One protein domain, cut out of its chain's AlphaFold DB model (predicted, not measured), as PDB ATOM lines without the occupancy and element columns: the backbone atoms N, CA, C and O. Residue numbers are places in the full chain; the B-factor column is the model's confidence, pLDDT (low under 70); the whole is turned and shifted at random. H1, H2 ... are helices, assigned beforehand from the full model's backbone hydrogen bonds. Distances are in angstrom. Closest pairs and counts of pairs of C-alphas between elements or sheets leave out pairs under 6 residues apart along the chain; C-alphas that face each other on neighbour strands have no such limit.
ATOM      1  N   ASP A  76     154.780 137.890 103.385       44.00
ATOM      2  CA  ASP A  76     153.728 137.586 102.405       44.00
ATOM      3  C   ASP A  76     153.442 138.722 101.425       44.00
ATOM      4  O   ASP A  76     153.019 138.505 100.280       44.00
ATOM      5  N   ARG A  77     153.651 139.966 101.852       42.72
ATOM      6  CA  ARG A  77     153.494 141.129 100.979       42.72
ATOM      7  C   ARG A  77     154.713 141.348 100.085       42.72
ATOM      8  O   ARG A  77     154.551 141.652  98.903       42.72
ATOM      9  N   VAL A  78     155.924 141.133 100.609       41.91
ATOM     10  CA  VAL A  78     157.173 141.189  99.823       41.91
ATOM     11  C   VAL A  78     157.161 140.144  98.702       41.91
ATOM     12  O   VAL A  78     157.596 140.444  97.588       41.91
ATOM     13  N   TYR A  79     156.605 138.960  98.970       44.66
ATOM     14  CA  TYR A  79     156.407 137.895  97.986       44.66
ATOM     15  C   TYR A  79     155.512 138.310  96.816       44.66
ATOM     16  O   TYR A  79     155.870 138.088  95.663       44.66
ATOM     17  N   ARG A  80     154.369 138.947  97.097       44.91
ATOM     18  CA  ARG A  80     153.372 139.301  96.074       44.91
ATOM     19  C   ARG A  80     153.768 140.476  95.183       44.91
ATOM     20  O   ARG A  80     153.275 140.574  94.065       44.91
ATOM     21  N   GLU A  81     154.603 141.391  95.673       43.53
ATOM     22  CA  GLU A  81     154.818 142.684  95.007       43.53
ATOM     23  C   GLU A  81     156.244 142.897  94.462       43.53
ATOM     24  O   GLU A  81     156.453 143.823  93.674       43.53
ATOM     25  N   ARG A  82     157.237 142.076  94.850       39.72
ATOM     26  CA  ARG A  82     158.663 142.302  94.517       39.72
ATOM     27  C   ARG A  82     159.246 141.363  93.455       39.72
ATOM     28  O   ARG A  82     160.270 141.709  92.870       39.72
ATOM     29  N   PHE A  83     158.611 140.227  93.189       39.16
ATOM     30  CA  PHE A  83     159.044 139.258  92.181       39.16
ATOM     31  C   PHE A  83     157.964 139.120  91.111       39.16
ATOM     32  O   PHE A  83     156.776 139.115  91.425       39.16
ATOM     33  N   SER A  84     158.354 139.050  89.837       49.06
ATOM     34  CA  SER A  84     157.398 138.655  88.798       49.06
ATOM     35  C   SER A  84     156.971 137.201  89.017       49.06
ATOM     36  O   SER A  84     157.783 136.410  89.492       49.06
ATOM     37  N   ASP A  85     155.749 136.821  88.628       50.53
ATOM     38  CA  ASP A  85     155.260 135.430  88.741       50.53
ATOM     39  C   ASP A  85     156.289 134.414  88.205       50.53
ATOM     40  O   ASP A  85     156.540 133.379  88.807       50.53
ATOM     41  N   LYS A  86     157.009 134.782  87.139       46.34
ATOM     42  CA  LYS A  86     158.082 133.981  86.542       46.34
ATOM     43  C   LYS A  86     159.320 133.811  87.434       46.34
ATOM     44  O   LYS A  86     159.952 132.766  87.399       46.34
ATOM     45  N   GLU A  87     159.706 134.834  88.195       44.28
ATOM     46  CA  GLU A  87     160.827 134.759  89.147       44.28
ATOM     47  C   GLU A  87     160.434 134.032  90.436       44.28
ATOM     48  O   GLU A  87     161.294 133.447  91.094       44.28
ATOM     49  N   ILE A  88     159.148 134.056  90.796       51.91
ATOM     50  CA  ILE A  88     158.594 133.225  91.869       51.91
ATOM     51  C   ILE A  88     158.633 131.757  91.435       51.91
ATOM     52  O   ILE A  88     159.188 130.935  92.161       51.91
ATOM     53  N   ASP A  89     158.160 131.454  90.224       54.69
ATOM     54  CA  ASP A  89     158.165 130.102  89.657       54.69
ATOM     55  C   ASP A  89     159.595 129.544  89.518       54.69
ATOM     56  O   ASP A  89     159.875 128.440  89.976       54.69
ATOM     57  N   GLU A  90     160.544 130.316  88.974       50.62
ATOM     58  CA  GLU A  90     161.949 129.889  88.827       50.62
ATOM     59  C   GLU A  90     162.645 129.656  90.185       50.62
ATOM     60  O   GLU A  90     163.478 128.754  90.319       50.62
ATOM     61  N   ASN A  91     162.307 130.444  91.212       54.47
ATOM     62  CA  ASN A  91     162.800 130.212  92.571       54.47
ATOM     63  C   ASN A  91     162.132 129.000  93.226       54.47
ATOM     64  O   ASN A  91     162.814 128.291  93.964       54.47
ATOM     65  N   SER A  92     160.853 128.738  92.940       55.34
ATOM     66  CA  SER A  92     160.161 127.517  93.368       55.34
ATOM     67  C   SER A  92     160.818 126.288  92.752       55.34
ATOM     68  O   SER A  92     161.238 125.402  93.484       55.34
ATOM     69  N   GLU A  93     161.052 126.279  91.436       59.69
ATOM     70  CA  GLU A  93     161.723 125.175  90.737       59.69
ATOM     71  C   GLU A  93     163.142 124.921  91.278       59.69
ATOM     72  O   GLU A  93     163.557 123.777  91.482       59.69
ATOM     73  N   LEU A  94     163.914 125.984  91.540       57.75
ATOM     74  CA  LEU A  94     165.261 125.859  92.103       57.75
ATOM     75  C   LEU A  94     165.226 125.328  93.541       57.75
ATOM     76  O   LEU A  94     166.080 124.522  93.928       57.75
ATOM     77  N   ALA A  95     164.271 125.794  94.338       57.59
ATOM     78  CA  ALA A  95     164.101 125.367  95.713       57.59
ATOM     79  C   ALA A  95     163.581 123.925  95.795       57.59
ATOM     80  O   ALA A  95     164.089 123.162  96.607       57.59
ATOM     81  N   GLU A  96     162.689 123.509  94.896       59.91
ATOM     82  CA  GLU A  96     162.250 122.122  94.709       59.91
ATOM     83  C   GLU A  96     163.410 121.213  94.277       59.91
ATOM     84  O   GLU A  96     163.600 120.128  94.820       59.91
ATOM     85  N   ALA A  97     164.270 121.652  93.357       63.62
ATOM     86  CA  ALA A  97     165.441 120.866  92.966       63.62
ATOM     87  C   ALA A  97     166.434 120.681  94.131       63.62
ATOM     88  O   ALA A  97     167.033 119.613  94.302       63.62
ATOM     89  N   LYS A  98     166.617 121.722  94.950       58.59
ATOM     90  CA  LYS A  98     167.427 121.653  96.174       58.59
ATOM     91  C   LYS A  98     166.763 120.813  97.261       58.59
ATOM     92  O   LYS A  98     167.476 120.084  97.942       58.59
ATOM     93  N   LEU A  99     165.439 120.885  97.384       62.00
ATOM     94  CA  LEU A  99     164.612 120.057  98.257       62.00
ATOM     95  C   LEU A  99     164.826 118.579  97.934       62.00
ATOM     96  O   LEU A  99     165.229 117.827  98.810       62.00
ATOM     97  N   VAL A 100     164.683 118.186  96.665       66.25
ATOM     98  CA  VAL A 100     164.909 116.805  96.202       66.25
ATOM     99  C   VAL A 100     166.314 116.321  96.559       66.25
ATOM    100  O   VAL A 100     166.498 115.190  97.004       66.25
ATOM    101  N   LYS A 101     167.328 117.179  96.395       65.25
ATOM    102  CA  LYS A 101     168.699 116.840  96.781       65.25
ATOM    103  C   LYS A 101     168.853 116.702  98.299       65.25
ATOM    104  O   LYS A 101     169.484 115.753  98.746       65.25
ATOM    105  N   LEU A 102     168.291 117.627  99.073       64.50
ATOM    106  CA  LEU A 102     168.327 117.590 100.532       64.50
ATOM    107  C   LEU A 102     167.606 116.345 101.060       64.50
ATOM    108  O   LEU A 102     168.113 115.700 101.965       64.50
ATOM    109  N   TRP A 103     166.491 115.951 100.452       68.50
ATOM    110  CA  TRP A 103     165.774 114.718 100.771       68.50
ATOM    111  C   TRP A 103     166.602 113.479 100.467       68.50
ATOM    112  O   TRP A 103     166.728 112.617 101.327       68.50
ATOM    113  N   ALA A 104     167.263 113.432  99.310       66.38
ATOM    114  CA  ALA A 104     168.206 112.361  99.005       66.38
ATOM    115  C   ALA A 104     169.374 112.310 100.011       66.38
ATOM    116  O   ALA A 104     169.770 111.227 100.434       66.38
ATOM    117  N   ASP A 105     169.896 113.467 100.435       64.06
ATOM    118  CA  ASP A 105     170.947 113.576 101.458       64.06
ATOM    119  C   ASP A 105     170.445 113.198 102.869       64.06
ATOM    120  O   ASP A 105     171.250 112.908 103.758       64.06
ATOM    121  N   LEU A 106     169.132 113.255 103.100       60.62
ATOM    122  CA  LEU A 106     168.437 112.831 104.319       60.62
ATOM    123  C   LEU A 106     167.903 111.392 104.215       60.62
ATOM    124  O   LEU A 106     167.285 110.918 105.159       60.62
ATOM    125  N   GLU A 107     168.136 110.713 103.087       63.81
ATOM    126  CA  GLU A 107     167.598 109.381 102.774       63.81
ATOM    127  C   GLU A 107     166.054 109.300 102.826       63.81
ATOM    128  O   GLU A 107     165.485 108.232 103.041       63.81
ATOM    129  N   LEU A 108     165.367 110.422 102.580       60.47
ATOM    130  CA  LEU A 108     163.904 110.515 102.540       60.47
ATOM    131  C   LEU A 108     163.399 110.296 101.106       60.47
ATOM    132  O   LEU A 108     164.008 110.772 100.142       60.47
ATOM    133  N   ASP A 109     162.281 109.581 100.957       60.47
ATOM    134  CA  ASP A 109     161.664 109.330  99.649       60.47
ATOM    135  C   ASP A 109     161.100 110.646  99.082       60.47
ATOM    136  O   ASP A 109     160.244 111.217  99.749       60.47
ATOM    137  N   PRO A 110     161.536 111.148  97.905       50.56
ATOM    138  CA  PRO A 110     161.131 112.442  97.328       50.56
ATOM    139  C   PRO A 110     159.620 112.648  97.141       50.56
ATOM    140  O   PRO A 110     159.192 113.797  97.059       50.56
ATOM    141  N   ASP A 111     158.818 111.581  97.100       58.56
ATOM    142  CA  ASP A 111     157.350 111.681  97.018       58.56
ATOM    143  C   ASP A 111     156.688 111.971  98.385       58.56
ATOM    144  O   ASP A 111     155.491 112.248  98.480       58.56
ATOM    145  N   GLY A 112     157.462 111.928  99.471       52.50
ATOM    146  CA  GLY A 112     156.995 112.180 100.838       52.50
ATOM    147  C   GLY A 112     156.143 111.046 101.381       52.50
ATOM    148  O   GLY A 112     155.445 111.233 102.376       52.50
ATOM    149  N   ASP A 113     156.169 109.901 100.704       56.16
ATOM    150  CA  ASP A 113     155.555 108.658 101.137       56.16
ATOM    151  C   ASP A 113     156.643 107.766 101.719       56.16
ATOM    152  O   ASP A 113     157.379 107.068 101.018       56.16
ATOM    153  N   PHE A 114     156.735 107.775 103.044       57.59
ATOM    154  CA  PHE A 114     157.406 106.689 103.734       57.59
ATOM    155  C   PHE A 114     156.523 105.454 103.595       57.59
ATOM    156  O   PHE A 114     155.328 105.497 103.866       57.59
ATOM    157  N   LYS A 115     157.112 104.353 103.127       53.47
ATOM    158  CA  LYS A 115     156.430 103.075 102.854       53.47
ATOM    159  C   LYS A 115     156.054 102.323 104.137       53.47
ATOM    160  O   LYS A 115     156.279 101.117 104.212       53.47
ATOM    161  N   SER A 116     155.572 103.030 105.152       57.91
ATOM    162  CA  SER A 116     154.968 102.400 106.313       57.91
ATOM    163  C   SER A 116     153.470 102.288 106.080       57.91
ATOM    164  O   SER A 116     152.804 103.290 105.827       57.91
ATOM    165  N   ASP A 117     152.951 101.065 106.166       63.31
ATOM    166  CA  ASP A 117     151.507 100.822 106.204       63.31
ATOM    167  C   ASP A 117     150.919 101.158 107.598       63.31
ATOM    168  O   ASP A 117     149.698 101.195 107.752       63.31
ATOM    169  N   GLU A 118     151.777 101.415 108.598       78.62
ATOM    170  CA  GLU A 118     151.421 101.671 109.999       78.62
ATOM    171  C   GLU A 118     151.735 103.138 110.393       78.62
ATOM    172  O   GLU A 118     152.862 103.613 110.188       78.62
ATOM    173  N   PRO A 119     150.749 103.897 110.912       77.25
ATOM    174  CA  PRO A 119     150.896 105.326 111.197       77.25
ATOM    175  C   PRO A 119     151.853 105.643 112.353       77.25
ATOM    176  O   PRO A 119     152.444 106.720 112.349       77.25
ATOM    177  N   GLU A 120     152.059 104.731 113.302       79.06
ATOM    178  CA  GLU A 120     153.048 104.859 114.382       79.06
ATOM    179  C   GLU A 120     154.485 104.924 113.848       79.06
ATOM    180  O   GLU A 120     155.237 105.839 114.182       79.06
ATOM    181  N   ASP A 121     154.830 104.010 112.945       79.88
ATOM    182  CA  ASP A 121     156.129 103.952 112.279       79.88
ATOM    183  C   ASP A 121     156.320 105.177 111.377       79.88
ATOM    184  O   ASP A 121     157.398 105.769 111.321       79.88
ATOM    185  N   ALA A 122     155.258 105.603 110.682       81.19
ATOM    186  CA  ALA A 122     155.301 106.805 109.860       81.19
ATOM    187  C   ALA A 122     155.570 108.059 110.710       81.19
ATOM    188  O   ALA A 122     156.383 108.898 110.319       81.19
ATOM    189  N   LEU A 123     154.925 108.177 111.875       84.25
ATOM    190  CA  LEU A 123     155.073 109.322 112.769       84.25
ATOM    191  C   LEU A 123     156.509 109.457 113.296       84.25
ATOM    192  O   LEU A 123     157.064 110.556 113.255       84.25
ATOM    193  N   ASP A 124     157.116 108.347 113.722       83.56
ATOM    194  CA  ASP A 124     158.509 108.307 114.187       83.56
ATOM    195  C   ASP A 124     159.482 108.728 113.071       83.56
ATOM    196  O   ASP A 124     160.328 109.606 113.257       83.56
ATOM    197  N   ILE A 125     159.279 108.209 111.854       82.31
ATOM    198  CA  ILE A 125     160.105 108.551 110.691       82.31
ATOM    199  C   ILE A 125     159.996 110.041 110.323       82.31
ATOM    200  O   ILE A 125     161.016 110.694 110.077       82.31
ATOM    201  N   TYR A 126     158.784 110.607 110.279       82.62
ATOM    202  CA  TYR A 126     158.604 112.035 109.981       82.62
ATOM    203  C   TYR A 126     159.241 112.921 111.057       82.62
ATOM    204  O   TYR A 126     159.845 113.947 110.735       82.62
ATOM    205  N   LEU A 127     159.132 112.532 112.326       86.19
ATOM    206  CA  LEU A 127     159.710 113.266 113.446       86.19
ATOM    207  C   LEU A 127     161.246 113.261 113.404       86.19
ATOM    208  O   LEU A 127     161.874 114.310 113.579       86.19
ATOM    209  N   ASP A 128     161.858 112.116 113.111       83.12
ATOM    210  CA  ASP A 128     163.305 112.007 112.934       83.12
ATOM    211  C   ASP A 128     163.798 112.811 111.726       83.12
ATOM    212  O   ASP A 128     164.805 113.522 111.818       83.12
ATOM    213  N   ALA A 129     163.044 112.803 110.624       79.44
ATOM    214  CA  ALA A 129     163.325 113.652 109.473       79.44
ATOM    215  C   ALA A 129     163.313 115.144 109.848       79.44
ATOM    216  O   ALA A 129     164.233 115.878 109.479       79.44
ATOM    217  N   VAL A 130     162.327 115.602 110.630       80.75
ATOM    218  CA  VAL A 130     162.273 116.988 111.134       80.75
ATOM    219  C   VAL A 130     163.513 117.314 111.972       80.75
ATOM    220  O   VAL A 130     164.155 118.344 111.743       80.75
ATOM    221  N   LYS A 131     163.900 116.438 112.907       81.25
ATOM    222  CA  LYS A 131     165.095 116.629 113.752       81.25
ATOM    223  C   LYS A 131     166.375 116.717 112.924       81.25
ATOM    224  O   LYS A 131     167.219 117.579 113.189       81.25
ATOM    225  N   GLU A 132     166.512 115.878 111.903       77.88
ATOM    226  CA  GLU A 132     167.683 115.869 111.028       77.88
ATOM    227  C   GLU A 132     167.742 117.125 110.139       77.88
ATOM    228  O   GLU A 132     168.811 117.722 109.974       77.88
ATOM    229  N   VAL A 133     166.600 117.610 109.633       73.88
ATOM    230  CA  VAL A 133     166.521 118.894 108.913       73.88
ATOM    231  C   VAL A 133     166.957 120.047 109.828       73.88
ATOM    232  O   VAL A 133     167.740 120.895 109.394       73.88
ATOM    233  N   ILE A 134     166.542 120.068 111.104       75.25
ATOM    234  CA  ILE A 134     167.003 121.069 112.092       75.25
ATOM    235  C   ILE A 134     168.514 120.971 112.291       75.25
ATOM    236  O   ILE A 134     169.200 121.998 112.280       75.25
ATOM    237  N   HIS A 135     169.037 119.755 112.454       75.75
ATOM    238  CA  HIS A 135     170.459 119.514 112.679       75.75
ATOM    239  C   HIS A 135     171.326 119.989 111.507       75.75
ATOM    240  O   HIS A 135     172.354 120.633 111.724       75.75
ATOM    241  N   LYS A 136     170.900 119.713 110.268       72.06
ATOM    242  CA  LYS A 136     171.603 120.140 109.048       72.06
ATOM    243  C   LYS A 136     171.357 121.607 108.688       72.06
ATOM    244  O   LYS A 136     172.076 122.145 107.844       72.06
ATOM    245  N   SER A 137     170.364 122.256 109.301       67.69
ATOM    246  CA  SER A 137     170.063 123.663 109.041       67.69
ATOM    247  C   SER A 137     171.201 124.582 109.517       67.69
ATOM    248  O   SER A 137     171.850 124.310 110.531       67.69
ATOM    249  N   PRO A 138     171.424 125.727 108.848       59.09
ATOM    250  CA  PRO A 138     172.444 126.697 109.256       59.09
ATOM    251  C   PRO A 138     172.160 127.369 110.612       59.09
ATOM    252  O   PRO A 138     173.052 128.009 111.166       59.09
ATOM    253  N   PHE A 139     170.946 127.228 111.152       58.47
ATOM    254  CA  PHE A 139     170.557 127.734 112.470       58.47
ATOM    255  C   PHE A 139     171.031 126.805 113.600       58.47
ATOM    256  O   PHE A 139     171.341 127.266 114.697       58.47
ATOM    257  N   GLY A 140     171.148 125.499 113.325       57.44
ATOM    258  CA  GLY A 140     171.510 124.481 114.311       57.44
ATOM    259  C   GLY A 140     170.527 124.375 115.489       57.44
ATOM    260  O   GLY A 140     169.566 125.132 115.615       57.44
ATOM    261  N   GLN A 141     170.784 123.436 116.406       60.16
ATOM    262  CA  GLN A 141     169.906 123.175 117.564       60.16
ATOM    263  C   GLN A 141     169.844 124.332 118.580       60.16
ATOM    264  O   GLN A 141     168.870 124.480 119.313       60.16
ATOM    265  N   SER A 142     170.884 125.169 118.657       57.75
ATOM    266  CA  SER A 142     170.955 126.276 119.623       57.75
ATOM    267  C   SER A 142     170.060 127.461 119.269       57.75
ATOM    268  O   SER A 142     169.805 128.304 120.128       57.75
ATOM    269  N   SER A 143     169.612 127.539 118.018       61.28
ATOM    270  CA  SER A 143     168.769 128.623 117.506       61.28
ATOM    271  C   SER A 143     167.381 128.133 117.096       61.28
ATOM    272  O   SER A 143     166.626 128.893 116.496       61.28
ATOM    273  N   THR A 144     167.030 126.888 117.440       68.56
ATOM    274  CA  THR A 144     165.677 126.349 117.285       68.56
ATOM    275  C   THR A 144     164.698 127.186 118.119       68.56
ATOM    276  O   THR A 144     164.910 127.312 119.333       68.56
ATOM    277  N   PRO A 145     163.647 127.766 117.507       70.88
ATOM    278  CA  PRO A 145     162.603 128.489 118.226       70.88
ATOM    279  C   PRO A 145     161.969 127.631 119.324       70.88
ATOM    280  O   PRO A 145     161.837 126.420 119.161       70.88
ATOM    281  N   GLU A 146     161.565 128.244 120.436       75.69
ATOM    282  CA  GLU A 146     160.983 127.502 121.563       75.69
ATOM    283  C   GLU A 146     159.678 126.799 121.178       75.69
ATOM    284  O   GLU A 146     159.486 125.642 121.526       75.69
ATOM    285  N   SER A 147     158.862 127.448 120.350       73.38
ATOM    286  CA  SER A 147     157.642 126.872 119.784       73.38
ATOM    287  C   SER A 147     157.924 125.605 118.964       73.38
ATOM    288  O   SER A 147     157.204 124.617 119.057       73.38
ATOM    289  N   LEU A 148     159.026 125.583 118.206       76.12
ATOM    290  CA  LEU A 148     159.450 124.403 117.451       76.12
ATOM    291  C   LEU A 148     159.928 123.271 118.377       76.12
ATOM    292  O   LEU A 148     159.712 122.101 118.078       76.12
ATOM    293  N   LYS A 149     160.558 123.595 119.512       81.12
ATOM    294  CA  LYS A 149     160.939 122.581 120.510       81.12
ATOM    295  C   LYS A 149     159.723 121.998 121.219       81.12
ATOM    296  O   LYS A 149     159.681 120.792 121.426       81.12
ATOM    297  N   GLU A 150     158.763 122.843 121.576       84.00
ATOM    298  CA  GLU A 150     157.495 122.441 122.184       84.00
ATOM    299  C   GLU A 150     156.734 121.484 121.261       84.00
ATOM    300  O   GLU A 150     156.387 120.382 121.675       84.00
ATOM    301  N   PHE A 151     156.619 121.829 119.976       83.38
ATOM    302  CA  PHE A 151     156.048 120.946 118.960       83.38
ATOM    303  C   PHE A 151     156.737 119.572 118.893       83.38
ATOM    304  O   PHE A 151     156.069 118.535 118.889       83.38
ATOM    305  N   ILE A 152     158.075 119.551 118.838       86.44
ATOM    306  CA  ILE A 152     158.843 118.296 118.796       86.44
ATOM    307  C   ILE A 152     158.568 117.478 120.056       86.44
ATOM    308  O   ILE A 152     158.303 116.288 119.945       86.44
ATOM    309  N   SER A 153     158.577 118.115 121.227       90.31
ATOM    310  CA  SER A 153     158.340 117.451 122.511       90.31
ATOM    311  C   SER A 153     156.948 116.823 122.594       90.31
ATOM    312  O   SER A 153     156.819 115.703 123.081       90.31
ATOM    313  N   ILE A 154     155.910 117.517 122.124       90.56
ATOM    314  CA  ILE A 154     154.539 116.988 122.113       90.56
ATOM    315  C   ILE A 154     154.431 115.825 121.123       90.56
ATOM    316  O   ILE A 154     153.861 114.786 121.442       90.56
ATOM    317  N   THR A 155     155.048 115.948 119.946       89.25
ATOM    318  CA  THR A 155     155.051 114.855 118.963       89.25
ATOM    319  C   THR A 155     155.799 113.621 119.488       89.25
ATOM    320  O   THR A 155     155.330 112.502 119.303       89.25
ATOM    321  N   GLU A 156     156.927 113.801 120.185       91.81
ATOM    322  CA  GLU A 156     157.655 112.714 120.861       91.81
ATOM    323  C   GLU A 156     156.786 112.011 121.911       91.81
ATOM    324  O   GLU A 156     156.810 110.780 122.001       91.81
ATOM    325  N   ALA A 157     155.999 112.775 122.675       93.38
ATOM    326  CA  ALA A 157     155.049 112.218 123.630       93.38
ATOM    327  C   ALA A 157     153.983 111.371 122.918       93.38
ATOM    328  O   ALA A 157     153.775 110.227 123.307       93.38
ATOM    329  N   ILE A 158     153.391 111.864 121.823       93.00
ATOM    330  CA  ILE A 158     152.400 111.103 121.041       93.00
ATOM    331  C   ILE A 158     152.988 109.779 120.537       93.00
ATOM    332  O   ILE A 158     152.356 108.739 120.703       93.00
ATOM    333  N   VAL A 159     154.197 109.793 119.960       90.81
ATOM    334  CA  VAL A 159     154.872 108.569 119.479       90.81
ATOM    335  C   VAL A 159     155.042 107.559 120.616       90.81
ATOM    336  O   VAL A 159     154.669 106.393 120.479       90.81
ATOM    337  N   SER A 160     155.578 108.008 121.754       92.38
ATOM    338  CA  SER A 160     155.847 107.147 122.910       92.38
ATOM    339  C   SER A 160     154.563 106.575 123.518       92.38
ATOM    340  O   SER A 160     154.464 105.366 123.741       92.38
ATOM    341  N   GLU A 161     153.572 107.429 123.773       94.25
ATOM    342  CA  GLU A 161     152.329 107.038 124.439       94.25
ATOM    343  C   GLU A 161     151.440 106.177 123.537       94.25
ATOM    344  O   GLU A 161     150.834 105.210 124.004       94.25
ATOM    345  N   TYR A 162     151.421 106.436 122.227       93.06
ATOM    346  CA  TYR A 162     150.684 105.598 121.284       93.06
ATOM    347  C   TYR A 162     151.293 104.200 121.161       93.06
ATOM    348  O   TYR A 162     150.571 103.205 121.247       93.06
ATOM    349  N   ALA A 163     152.622 104.097 121.060       90.94
ATOM    350  CA  ALA A 163     153.307 102.807 121.069       90.94
ATOM    351  C   ALA A 163     153.050 102.031 122.376       90.94
ATOM    352  O   ALA A 163     152.799 100.821 122.350       90.94
ATOM    353  N   SER A 164     153.055 102.730 123.517       92.75
ATOM    354  CA  SER A 164     152.700 102.154 124.817       92.75
ATOM    355  C   SER A 164     151.279 101.580 124.797       92.75
ATOM    356  O   SER A 164     151.106 100.386 125.052       92.75
ATOM    357  N   PHE A 165     150.289 102.374 124.376       93.94
ATOM    358  CA  PHE A 165     148.883 101.970 124.273       93.94
ATOM    359  C   PHE A 165     148.663 100.759 123.350       93.94
ATOM    360  O   PHE A 165     147.910  99.838 123.687       93.94
ATOM    361  N   LEU A 166     149.327 100.718 122.189       91.06
ATOM    362  CA  LEU A 166     149.240  99.583 121.263       91.06
ATOM    363  C   LEU A 166     149.798  98.294 121.880       91.06
ATOM    364  O   LEU A 166     149.268  97.209 121.631       91.06
ATOM    365  N   SER A 167     150.833  98.415 122.713       91.62
ATOM    366  CA  SER A 167     151.479  97.288 123.392       91.62
ATOM    367  C   SER A 167     150.835  96.882 124.726       91.62
ATOM    368  O   SER A 167     151.197  95.837 125.277       91.62
ATOM    369  N   SER A 168     149.895  97.679 125.247       91.19
ATOM    370  CA  SER A 168     149.211  97.448 126.524       91.19
ATOM    371  C   SER A 168     147.795  96.878 126.347       91.19
ATOM    372  O   SER A 168     147.195  96.943 125.274       91.19
ATOM    373  N   ASP A 169     147.248  96.318 127.434       87.94
ATOM    374  CA  ASP A 169     145.840  95.891 127.535       87.94
ATOM    375  C   ASP A 169     144.930  97.021 128.073       87.94
ATOM    376  O   ASP A 169     143.796  96.774 128.492       87.94
ATOM    377  N   GLU A 170     145.428  98.259 128.131       90.81
ATOM    378  CA  GLU A 170     144.681  99.393 128.677       90.81
ATOM    379  C   GLU A 170     143.524  99.792 127.759       90.81
ATOM    380  O   GLU A 170     143.580  99.649 126.535       90.81
ATOM    381  N   LEU A 171     142.434 100.274 128.356       91.50
ATOM    382  CA  LEU A 171     141.238 100.668 127.610       91.50
ATOM    383  C   LEU A 171     141.399 102.047 126.957       91.50
ATOM    384  O   LEU A 171     140.778 102.314 125.931       91.50
ATOM    385  N   ASP A 172     142.211 102.906 127.558       90.94
ATOM    386  CA  ASP A 172     142.520 104.284 127.187       90.94
ATOM    387  C   ASP A 172     143.885 104.690 127.763       90.94
ATOM    388  O   ASP A 172     144.475 103.956 128.557       90.94
ATOM    389  N   SER A 173     144.388 105.844 127.321       93.94
ATOM    390  CA  SER A 173     145.581 106.496 127.855       93.94
ATOM    391  C   SER A 173     145.308 107.991 128.034       93.94
ATOM    392  O   SER A 173     145.212 108.731 127.055       93.94
ATOM    393  N   ASP A 174     145.198 108.424 129.295       92.06
ATOM    394  CA  ASP A 174     145.035 109.839 129.661       92.06
ATOM    395  C   ASP A 174     146.225 110.681 129.160       92.06
ATOM    396  O   ASP A 174     146.053 111.821 128.731       92.06
ATOM    397  N   ASP A 175     147.435 110.109 129.195       92.88
ATOM    398  CA  ASP A 175     148.663 110.775 128.757       92.88
ATOM    399  C   ASP A 175     148.670 110.977 127.230       92.88
ATOM    400  O   ASP A 175     149.023 112.056 126.746       92.88
ATOM    401  N   LEU A 176     148.212 109.979 126.463       92.88
ATOM    402  CA  LEU A 176     148.060 110.103 125.011       92.88
ATOM    403  C   LEU A 176     146.956 111.098 124.638       92.88
ATOM    404  O   LEU A 176     147.153 111.898 123.726       92.88
ATOM    405  N   GLU A 177     145.813 111.067 125.330       92.88
ATOM    406  CA  GLU A 177     144.729 112.036 125.116       92.88
ATOM    407  C   GLU A 177     145.207 113.466 125.370       92.88
ATOM    408  O   GLU A 177     145.020 114.325 124.513       92.88
ATOM    409  N   SER A 178     145.911 113.702 126.483       93.12
ATOM    410  CA  SER A 178     146.488 115.016 126.788       93.12
ATOM    411  C   SER A 178     147.453 115.475 125.696       93.12
ATOM    412  O   SER A 178     147.384 116.620 125.264       93.12
ATOM    413  N   ALA A 179     148.331 114.592 125.210       92.44
ATOM    414  CA  ALA A 179     149.293 114.943 124.168       92.44
ATOM    415  C   ALA A 179     148.614 115.249 122.819       92.44
ATOM    416  O   ALA A 179     149.040 116.161 122.111       92.44
ATOM    417  N   LEU A 180     147.554 114.518 122.461       90.81
ATOM    418  CA  LEU A 180     146.767 114.761 121.248       90.81
ATOM    419  C   LEU A 180     145.965 116.069 121.328       90.81
ATOM    420  O   LEU A 180     145.906 116.799 120.336       90.81
ATOM    421  N   ASP A 181     145.401 116.384 122.494       89.75
ATOM    422  CA  ASP A 181     144.705 117.649 122.749       89.75
ATOM    423  C   ASP A 181     145.680 118.835 122.700       89.75
ATOM    424  O   ASP A 181     145.441 119.802 121.975       89.75
ATOM    425  N   GLU A 182     146.822 118.735 123.391       88.88
ATOM    426  CA  GLU A 182     147.888 119.747 123.360       88.88
ATOM    427  C   GLU A 182     148.423 119.957 121.943       88.88
ATOM    428  O   GLU A 182     148.658 121.093 121.523       88.88
ATOM    429  N   PHE A 183     148.575 118.876 121.172       86.19
ATOM    430  CA  PHE A 183     148.929 118.969 119.765       86.19
ATOM    431  C   PHE A 183     147.855 119.737 119.000       86.19
ATOM    432  O   PHE A 183     148.194 120.708 118.340       86.19
ATOM    433  N   GLY A 184     146.573 119.375 119.131       81.38
ATOM    434  CA  GLY A 184     145.453 120.063 118.480       81.38
ATOM    435  C   GLY A 184     145.363 121.561 118.804       81.38
ATOM    436  O   GLY A 184     145.127 122.370 117.900       81.38
ATOM    437  N   ASP A 185     145.624 121.942 120.053       81.88
ATOM    438  CA  ASP A 185     145.637 123.335 120.510       81.88
ATOM    439  C   ASP A 185     146.735 124.175 119.832       81.88
ATOM    440  O   ASP A 185     146.544 125.377 119.613       81.88
ATOM    441  N   LEU A 186     147.852 123.562 119.417       73.88
ATOM    442  CA  LEU A 186     148.904 124.242 118.651       73.88
ATOM    443  C   LEU A 186     148.487 124.591 117.211       73.88
ATOM    444  O   LEU A 186     149.069 125.506 116.627       73.88
ATOM    445  N   TYR A 187     147.507 123.889 116.625       65.88
ATOM    446  CA  TYR A 187     147.127 124.051 115.212       65.88
ATOM    447  C   TYR A 187     146.093 125.139 114.955       65.88
ATOM    448  O   TYR A 187     145.960 125.580 113.817       65.88
ATOM    449  N   GLY A 188     145.279 125.519 115.943       58.50
ATOM    450  CA  GLY A 188     144.156 126.445 115.731       58.50
ATOM    451  C   GLY A 188     143.090 125.975 114.716       58.50
ATOM    452  O   GLY A 188     142.080 126.658 114.549       58.50
ATOM    453  N   GLY A 189     143.276 124.811 114.077       55.47
ATOM    454  CA  GLY A 189     142.335 124.156 113.168       55.47
ATOM    455  C   GLY A 189     142.776 124.003 111.702       55.47
ATOM    456  O   GLY A 189     142.081 123.278 110.991       55.47
ATOM    457  N   ASP A 190     143.883 124.610 111.243       59.91
ATOM    458  CA  ASP A 190     144.350 124.501 109.843       59.91
ATOM    459  C   ASP A 190     145.805 123.970 109.731       59.91
ATOM    460  O   ASP A 190     146.755 124.661 110.111       59.91
ATOM    461  N   PRO A 191     146.017 122.748 109.196       54.16
ATOM    462  CA  PRO A 191     147.346 122.178 108.951       54.16
ATOM    463  C   PRO A 191     148.220 123.004 107.998       54.16
ATOM    464  O   PRO A 191     149.448 122.931 108.091       54.16
ATOM    465  N   ASP A 192     147.613 123.765 107.083       54.12
ATOM    466  CA  ASP A 192     148.333 124.548 106.076       54.12
ATOM    467  C   ASP A 192     148.889 125.866 106.647       54.12
ATOM    468  O   ASP A 192     149.883 126.379 106.125       54.12
ATOM    469  N   GLU A 193     148.318 126.372 107.748       54.09
ATOM    470  CA  GLU A 193     148.793 127.563 108.480       54.09
ATOM    471  C   GLU A 193     149.945 127.231 109.453       54.09
ATOM    472  O   GLU A 193     150.722 128.097 109.863       54.09
ATOM    473  N   PHE A 194     150.118 125.950 109.786       57.69
ATOM    474  CA  PHE A 194     151.118 125.473 110.740       57.69
ATOM    475  C   PHE A 194     152.579 125.817 110.382       57.69
ATOM    476  O   PHE A 194     153.325 126.277 111.244       57.69
ATOM    477  N   PRO A 195     153.038 125.687 109.125       53.91
ATOM    478  CA  PRO A 195     154.377 126.117 108.730       53.91
ATOM    479  C   PRO A 195     154.586 127.629 108.944       53.91
ATOM    480  O   PRO A 195     155.688 128.081 109.238       53.91
ATOM    481  N   GLU A 196     153.544 128.443 108.820       53.50
ATOM    482  CA  GLU A 196     153.669 129.904 108.793       53.50
ATOM    483  C   GLU A 196     153.868 130.509 110.190       53.50
ATOM    484  O   GLU A 196     154.528 131.540 110.325       53.50
ATOM    485  N   VAL A 197     153.412 129.821 111.242       53.47
ATOM    486  CA  VAL A 197     153.587 130.248 112.643       53.47
ATOM    487  C   VAL A 197     154.980 129.897 113.190       53.47
ATOM    488  O   VAL A 197     155.552 130.656 113.977       53.47
ATOM    489  N   PHE A 198     155.570 128.775 112.765       53.81
ATOM    490  CA  PHE A 198     156.807 128.235 113.359       53.81
ATOM    491  C   PHE A 198     158.070 128.480 112.517       53.81
ATOM    492  O   PHE A 198     159.187 128.466 113.045       53.81
ATOM    493  N   LEU A 199     157.922 128.731 111.213       53.94
ATOM    494  CA  LEU A 199     159.037 128.872 110.273       53.94
ATOM    495  C   LEU A 199     159.584 130.293 109.994       53.94
ATOM    496  O   LEU A 199     160.658 130.356 109.380       53.94
ATOM    497  N   PRO A 200     158.992 131.426 110.440       51.44
ATOM    498  CA  PRO A 200     159.575 132.756 110.208       51.44
ATOM    499  C   PRO A 200     161.004 132.915 110.755       51.44
ATOM    500  O   PRO A 200     161.793 133.678 110.205       51.44
ATOM    501  N   GLY A 201     161.374 132.156 111.795       48.53
ATOM    502  CA  GLY A 201     162.734 132.136 112.348       48.53
ATOM    503  C   GLY A 201     163.766 131.338 111.532       48.53
ATOM    504  O   GLY A 201     164.962 131.493 111.763       48.53
ATOM    505  N   LEU A 202     163.320 130.496 110.589       49.69
ATOM    506  CA  LEU A 202     164.154 129.611 109.756       49.69
ATOM    507  C   LEU A 202     164.308 130.117 108.310       49.69
ATOM    508  O   LEU A 202     165.191 129.669 107.568       49.69
ATOM    509  N   ALA A 203     163.475 131.063 107.879       49.69
ATOM    510  CA  ALA A 203     163.715 131.817 106.658       49.69
ATOM    511  C   ALA A 203     164.886 132.775 106.916       49.69
ATOM    512  O   ALA A 203     164.803 133.694 107.723       49.69
ATOM    513  N   ASN A 204     166.023 132.520 106.274       43.06
ATOM    514  CA  ASN A 204     167.214 133.352 106.389       43.06
ATOM    515  C   ASN A 204     166.851 134.815 106.053       43.06
ATOM    516  O   ASN A 204     166.502 135.125 104.919       43.06
ATOM    517  N   THR A 205     166.916 135.707 107.042       43.06
ATOM    518  CA  THR A 205     166.482 137.116 106.960       43.06
ATOM    519  C   THR A 205     167.453 138.019 106.191       43.06
ATOM    520  O   THR A 205     167.230 139.225 106.065       43.06
ATOM    521  N   CYS A 206     168.533 137.466 105.635       37.47
ATOM    522  CA  CYS A 206     169.448 138.219 104.788       37.47
ATOM    523  C   CYS A 206     168.860 138.403 103.386       37.47
ATOM    524  O   CYS A 206     168.745 137.454 102.614       37.47
ATOM    525  N   CYS A 207     168.594 139.663 103.038       40.75
ATOM    526  CA  CYS A 207     168.081 140.149 101.750       40.75
ATOM    527  C   CYS A 207     168.931 139.787 100.508       40.75
ATOM    528  O   CYS A 207     168.600 140.217  99.404       40.75
ATOM    529  N   ASP A 208     170.020 139.033 100.674       39.00
ATOM    530  CA  ASP A 208     171.051 138.790  99.663       39.00
ATOM    531  C   ASP A 208     170.924 137.424  98.953       39.00
ATOM    532  O   ASP A 208     171.650 137.166  97.991       39.00
ATOM    533  N   THR A 209     170.002 136.544  99.372       40.69
ATOM    534  CA  THR A 209     169.783 135.215  98.752       40.69
ATOM    535  C   THR A 209     168.287 134.910  98.594       40.69
ATOM    536  O   THR A 209     167.506 135.390  99.414       40.69
ATOM    537  N   PRO A 210     167.856 134.154  97.556       42.34
ATOM    538  CA  PRO A 210     166.439 133.998  97.228       42.34
ATOM    539  C   PRO A 210     165.658 133.377  98.389       42.34
ATOM    540  O   PRO A 210     166.135 132.453  99.044       42.34
ATOM    541  N   LEU A 211     164.460 133.911  98.624       46.62
ATOM    542  CA  LEU A 211     163.686 133.810  99.865       46.62
ATOM    543  C   LEU A 211     162.936 132.486 100.085       46.62
ATOM    544  O   LEU A 211     162.196 132.385 101.059       46.62
ATOM    545  N   ILE A 212     163.182 131.457  99.270       53.12
ATOM    546  CA  ILE A 212     162.757 130.086  99.572       53.12
ATOM    547  C   ILE A 212     163.985 129.295 100.030       53.12
ATOM    548  O   ILE A 212     164.811 128.854  99.232       53.12
ATOM    549  N   ASN A 213     164.113 129.144 101.348       62.25
ATOM    550  CA  ASN A 213     165.141 128.311 101.959       62.25
ATOM    551  C   ASN A 213     164.791 126.831 101.702       62.25
ATOM    552  O   ASN A 213     163.699 126.392 102.051       62.25
ATOM    553  N   GLU A 214     165.688 126.036 101.114       60.94
ATOM    554  CA  GLU A 214     165.460 124.596 100.896       60.94
ATOM    555  C   GLU A 214     165.053 123.851 102.182       60.94
ATOM    556  O   GLU A 214     164.210 122.957 102.146       60.94
ATOM    557  N   PHE A 215     165.571 124.281 103.338       66.50
ATOM    558  CA  PHE A 215     165.170 123.755 104.642       66.50
ATOM    559  C   PHE A 215     163.729 124.142 105.002       66.50
ATOM    560  O   PHE A 215     163.009 123.327 105.564       66.50
ATOM    561  N   TYR A 216     163.286 125.353 104.647       67.62
ATOM    562  CA  TYR A 216     161.905 125.806 104.855       67.62
ATOM    563  C   TYR A 216     160.913 124.947 104.060       67.62
ATOM    564  O   TYR A 216     159.909 124.511 104.618       67.62
ATOM    565  N   LEU A 217     161.217 124.641 102.793       65.69
ATOM    566  CA  LEU A 217     160.377 123.741 101.999       65.69
ATOM    567  C   LEU A 217     160.354 122.321 102.570       65.69
ATOM    568  O   LEU A 217     159.281 121.727 102.646       65.69
ATOM    569  N   CYS A 218     161.505 121.798 103.019       67.88
ATOM    570  CA  CYS A 218     161.556 120.513 103.723       67.88
ATOM    571  C   CYS A 218     160.624 120.512 104.926       67.88
ATOM    572  O   CYS A 218     159.803 119.611 105.063       67.88
ATOM    573  N   PHE A 219     160.757 121.524 105.787       72.88
ATOM    574  CA  PHE A 219     159.940 121.628 106.982       72.88
ATOM    575  C   PHE A 219     158.465 121.665 106.623       72.88
ATOM    576  O   PHE A 219     157.727 120.831 107.125       72.88
ATOM    577  N   LYS A 220     158.043 122.560 105.727       72.38
ATOM    578  CA  LYS A 220     156.635 122.687 105.339       72.38
ATOM    579  C   LYS A 220     156.020 121.343 104.937       72.38
ATOM    580  O   LYS A 220     154.966 120.985 105.450       72.38
ATOM    581  N   VAL A 221     156.695 120.582 104.077       73.19
ATOM    582  CA  VAL A 221     156.193 119.273 103.630       73.19
ATOM    583  C   VAL A 221     156.157 118.255 104.775       73.19
ATOM    584  O   VAL A 221     155.153 117.567 104.946       73.19
ATOM    585  N   LEU A 222     157.223 118.175 105.579       75.75
ATOM    586  CA  LEU A 222     157.295 117.250 106.713       75.75
ATOM    587  C   LEU A 222     156.241 117.560 107.777       75.75
ATOM    588  O   LEU A 222     155.619 116.640 108.291       75.75
ATOM    589  N   PHE A 223     156.001 118.838 108.064       77.44
ATOM    590  CA  PHE A 223     154.981 119.281 109.007       77.44
ATOM    591  C   PHE A 223     153.589 118.847 108.572       77.44
ATOM    592  O   PHE A 223     152.906 118.192 109.346       77.44
ATOM    593  N   VAL A 224     153.202 119.117 107.321       75.81
ATOM    594  CA  VAL A 224     151.892 118.700 106.792       75.81
ATOM    595  C   VAL A 224     151.703 117.184 106.910       75.81
ATOM    596  O   VAL A 224     150.648 116.709 107.336       75.81
ATOM    597  N   LYS A 225     152.737 116.406 106.571       78.56
ATOM    598  CA  LYS A 225     152.702 114.942 106.669       78.56
ATOM    599  C   LYS A 225     152.607 114.459 108.117       78.56
ATOM    600  O   LYS A 225     151.788 113.589 108.411       78.56
ATOM    601  N   LEU A 226     153.384 115.047 109.020       81.94
ATOM    602  CA  LEU A 226     153.385 114.727 110.446       81.94
ATOM    603  C   LEU A 226     152.023 115.051 111.074       81.94
ATOM    604  O   LEU A 226     151.426 114.182 111.699       81.94
ATOM    605  N   THR A 227     151.462 116.232 110.808       80.81
ATOM    606  CA  THR A 227     150.114 116.620 111.253       80.81
ATOM    607  C   THR A 227     149.046 115.665 110.744       80.81
ATOM    608  O   THR A 227     148.204 115.207 111.513       80.81
ATOM    609  N   SER A 228     149.084 115.329 109.451       79.94
ATOM    610  CA  SER A 228     148.138 114.373 108.876       79.94
ATOM    611  C   SER A 228     148.264 112.990 109.518       79.94
ATOM    612  O   SER A 228     147.253 112.317 109.702       79.94
ATOM    613  N   THR A 229     149.479 112.578 109.879       84.69
ATOM    614  CA  THR A 229     149.731 111.293 110.540       84.69
ATOM    615  C   THR A 229     149.227 111.308 111.983       84.69
ATOM    616  O   THR A 229     148.559 110.366 112.392       84.69
ATOM    617  N   VAL A 230     149.432 112.397 112.733       88.12
ATOM    618  CA  VAL A 230     148.870 112.548 114.088       88.12
ATOM    619  C   VAL A 230     147.341 112.528 114.066       88.12
ATOM    620  O   VAL A 230     146.729 111.880 114.912       88.12
ATOM    621  N   ALA A 231     146.707 113.157 113.073       85.44
ATOM    622  CA  ALA A 231     145.255 113.080 112.914       85.44
ATOM    623  C   ALA A 231     144.774 111.629 112.704       85.44
ATOM    624  O   ALA A 231     143.786 111.216 113.307       85.44
ATOM    625  N   GLN A 232     145.501 110.833 111.912       85.81
ATOM    626  CA  GLN A 232     145.204 109.407 111.738       85.81
ATOM    627  C   GLN A 232     145.413 108.611 113.034       85.81
ATOM    628  O   GLN A 232     144.568 107.785 113.379       85.81
ATOM    629  N   VAL A 233     146.496 108.878 113.774       88.81
ATOM    630  CA  VAL A 233     146.748 108.276 115.095       88.81
ATOM    631  C   VAL A 233     145.593 108.569 116.048       88.81
ATOM    632  O   VAL A 233     145.101 107.652 116.700       88.81
ATOM    633  N   HIS A 234     145.106 109.810 116.085       89.25
ATOM    634  CA  HIS A 234     143.978 110.199 116.926       89.25
ATOM    635  C   HIS A 234     142.697 109.424 116.577       89.25
ATOM    636  O   HIS A 234     142.054 108.862 117.466       89.25
ATOM    637  N   GLU A 235     142.346 109.328 115.290       88.81
ATOM    638  CA  GLU A 235     141.173 108.563 114.844       88.81
ATOM    639  C   GLU A 235     141.285 107.069 115.192       88.81
ATOM    640  O   GLU A 235     140.325 106.457 115.673       88.81
ATOM    641  N   LEU A 236     142.461 106.474 114.974       89.50
ATOM    642  CA  LEU A 236     142.707 105.063 115.264       89.50
ATOM    643  C   LEU A 236     142.714 104.774 116.761       89.50
ATOM    644  O   LEU A 236     142.136 103.773 117.184       89.50
ATOM    645  N   TYR A 237     143.334 105.640 117.559       92.12
ATOM    646  CA  TYR A 237     143.313 105.551 119.014       92.12
ATOM    647  C   TYR A 237     141.874 105.565 119.540       92.12
ATOM    648  O   TYR A 237     141.482 104.638 120.251       92.12
ATOM    649  N   ALA A 238     141.057 106.538 119.115       90.38
ATOM    650  CA  ALA A 238     139.654 106.624 119.518       90.38
ATOM    651  C   ALA A 238     138.880 105.346 119.145       90.38
ATOM    652  O   ALA A 238     138.166 104.771 119.968       90.38
ATOM    653  N   HIS A 239     139.083 104.842 117.924       91.75
ATOM    654  CA  HIS A 239     138.440 103.615 117.463       91.75
ATOM    655  C   HIS A 239     138.858 102.372 118.268       91.75
ATOM    656  O   HIS A 239     138.013 101.557 118.648       91.75
ATOM    657  N   LEU A 240     140.157 102.209 118.531       90.56
ATOM    658  CA  LEU A 240     140.691 101.087 119.302       90.56
ATOM    659  C   LEU A 240     140.240 101.146 120.761       90.56
ATOM    660  O   LEU A 240     139.863 100.110 121.312       90.56
ATOM    661  N   SER A 241     140.227 102.336 121.366       91.31
ATOM    662  CA  SER A 241     139.712 102.544 122.720       91.31
ATOM    663  C   SER A 241     138.244 102.124 122.818       91.31
ATOM    664  O   SER A 241     137.889 101.323 123.686       91.31
ATOM    665  N   ASP A 242     137.401 102.552 121.873       92.12
ATOM    666  CA  ASP A 242     135.987 102.164 121.815       92.12
ATOM    667  C   ASP A 242     135.801 100.645 121.706       92.12
ATOM    668  O   ASP A 242     134.979 100.058 122.418       92.12
ATOM    669  N   ILE A 243     136.589  99.982 120.850       91.62
ATOM    670  CA  ILE A 243     136.559  98.521 120.715       91.62
ATOM    671  C   ILE A 243     136.956  97.852 122.031       91.62
ATOM    672  O   ILE A 243     136.244  96.959 122.497       91.62
ATOM    673  N   ARG A 244     138.072  98.265 122.643       91.75
ATOM    674  CA  ARG A 244     138.555  97.688 123.906       91.75
ATOM    675  C   ARG A 244     137.517  97.866 125.018       91.75
ATOM    676  O   ARG A 244     137.193  96.897 125.705       91.75
ATOM    677  N   LYS A 245     136.923  99.057 125.140       91.56
ATOM    678  CA  LYS A 245     135.851  99.371 126.103       91.56
ATOM    679  C   LYS A 245     134.599  98.519 125.874       91.56
ATOM    680  O   LYS A 245     134.047  97.988 126.839       91.56
ATOM    681  N   ALA A 246     134.175  98.333 124.623       88.56
ATOM    682  CA  ALA A 246     133.030  97.487 124.285       88.56
ATOM    683  C   ALA A 246     133.282  96.007 124.621       88.56
ATOM    684  O   ALA A 246     132.441  95.367 125.249       88.56
ATOM    685  N   VAL A 247     134.459  95.478 124.272       90.06
ATOM    686  CA  VAL A 247     134.850  94.095 124.597       90.06
ATOM    687  C   VAL A 247     134.911  93.883 126.110       90.06
ATOM    688  O   VAL A 247     134.400  92.878 126.608       90.06
ATOM    689  N   TYR A 248     135.489  94.833 126.849       89.50
ATOM    690  CA  TYR A 248     135.532  94.788 128.308       89.50
ATOM    691  C   TYR A 248     134.120  94.767 128.910       89.50
ATOM    692  O   TYR A 248     133.832  93.913 129.750       89.50
ATOM    693  N   ALA A 249     133.221  95.632 128.428       87.81
ATOM    694  CA  ALA A 249     131.829  95.696 128.872       87.81
ATOM    695  C   ALA A 249     131.017  94.427 128.553       87.81
ATOM    696  O   ALA A 249     130.171  94.043 129.349       87.81
ATOM    697  N   ASP A 250     131.271  93.750 127.431       85.00
ATOM    698  CA  ASP A 250     130.618  92.471 127.106       85.00
ATOM    699  C   ASP A 250     131.149  91.301 127.959       85.00
ATOM    700  O   ASP A 250     130.488  90.267 128.109       85.00
ATOM    701  N   SER A 251     132.356  91.444 128.514       82.25
ATOM    702  CA  SER A 251     133.034  90.414 129.308       82.25
ATOM    703  C   SER A 251     132.790  90.503 130.825       82.25
ATOM    704  O   SER A 251     133.211  89.593 131.557       82.25
ATOM    705  N   HIS A 252     132.089  91.538 131.308       65.75
ATOM    706  CA  HIS A 252     131.829  91.822 132.730       65.75
ATOM    707  C   HIS A 252     130.384  92.248 133.013       65.75
ATOM    708  O   HIS A 252     129.886  91.875 134.103       65.75
TER     709      HIS A 252
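AT A GLANCE: This is residues 76 to 252 of the 252 residues of an uncharacterized protein of Vibrio sp. 16 (UniProt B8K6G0). One long helix, H7, is the spine of this model; H3, H4 and H5 run along it and make with it an up-and-down bundle, each helix running against the one before it in the chain. At one end H2 crosses residues 214 to 218 of H7 steeply, with H1 beyond; the other end of H7 reaches past the bundle. The printed part has 177 residues with seven named helices, H1 to H7 in order, and no named strand: all helix. It is only just loose, close to compact, with a radius of gyration of the C-alphas of 19.0 A, and spans 69 by 32 by 29 A.

HOW THE PARTS SIT: Start at the hub, H7, residues 214 to 251. It touches H3, residues 119 to 136, at a shallow tilt of 27 degrees, opposite ways; closest are C-alphas 226 and 126, 5.9 A apart. H4, residues 146 to 167, forms a hairpin with H3, C-alphas 159 and 124 being closest at 6.4 A, and another with H5, residues 174 to 187, C-alphas 161 and 176 being closest at 5.3 A. H6, residues 194 to 198, touches H7, closest at C-alphas 195 and 220, 5.3 A. H2, residues 85 to 105, touches H7 with residues 95 to 103 alone, at a steep tilt of 62 degrees; C-alphas 99 and 214 are closest at 5.3 A. H1, residues 76 to 82, touches no helix. Every O i to N i+4 pair is within hydrogen-bond range in H1, H2, H3, H4 and H7; H5 has 9 of 10, H6 0 of 1 and 0 of 2 for O i to N i+3.

IN THESE COORDINATES: Find C-alpha 76 at (153.728, 137.586, 102.405), where H1 begins. H7 runs 55.0 A from C-alpha 214 at (165.460, 124.596, 100.896) to C-alpha 251 at (133.034, 90.414, 129.308). H4 measures 31.7 A, H2 29.8 A and H3 25.6 A.

THE WHOLE: The farthest C-alphas, of Asp 208 and His 252, are 69.6 A apart. The printed part has no cut; the links H2 to H3 and H6 to H7 are long. pLDDT is under 70 at residues 76 to 117, 137 to 144, 187 to 218 and 252.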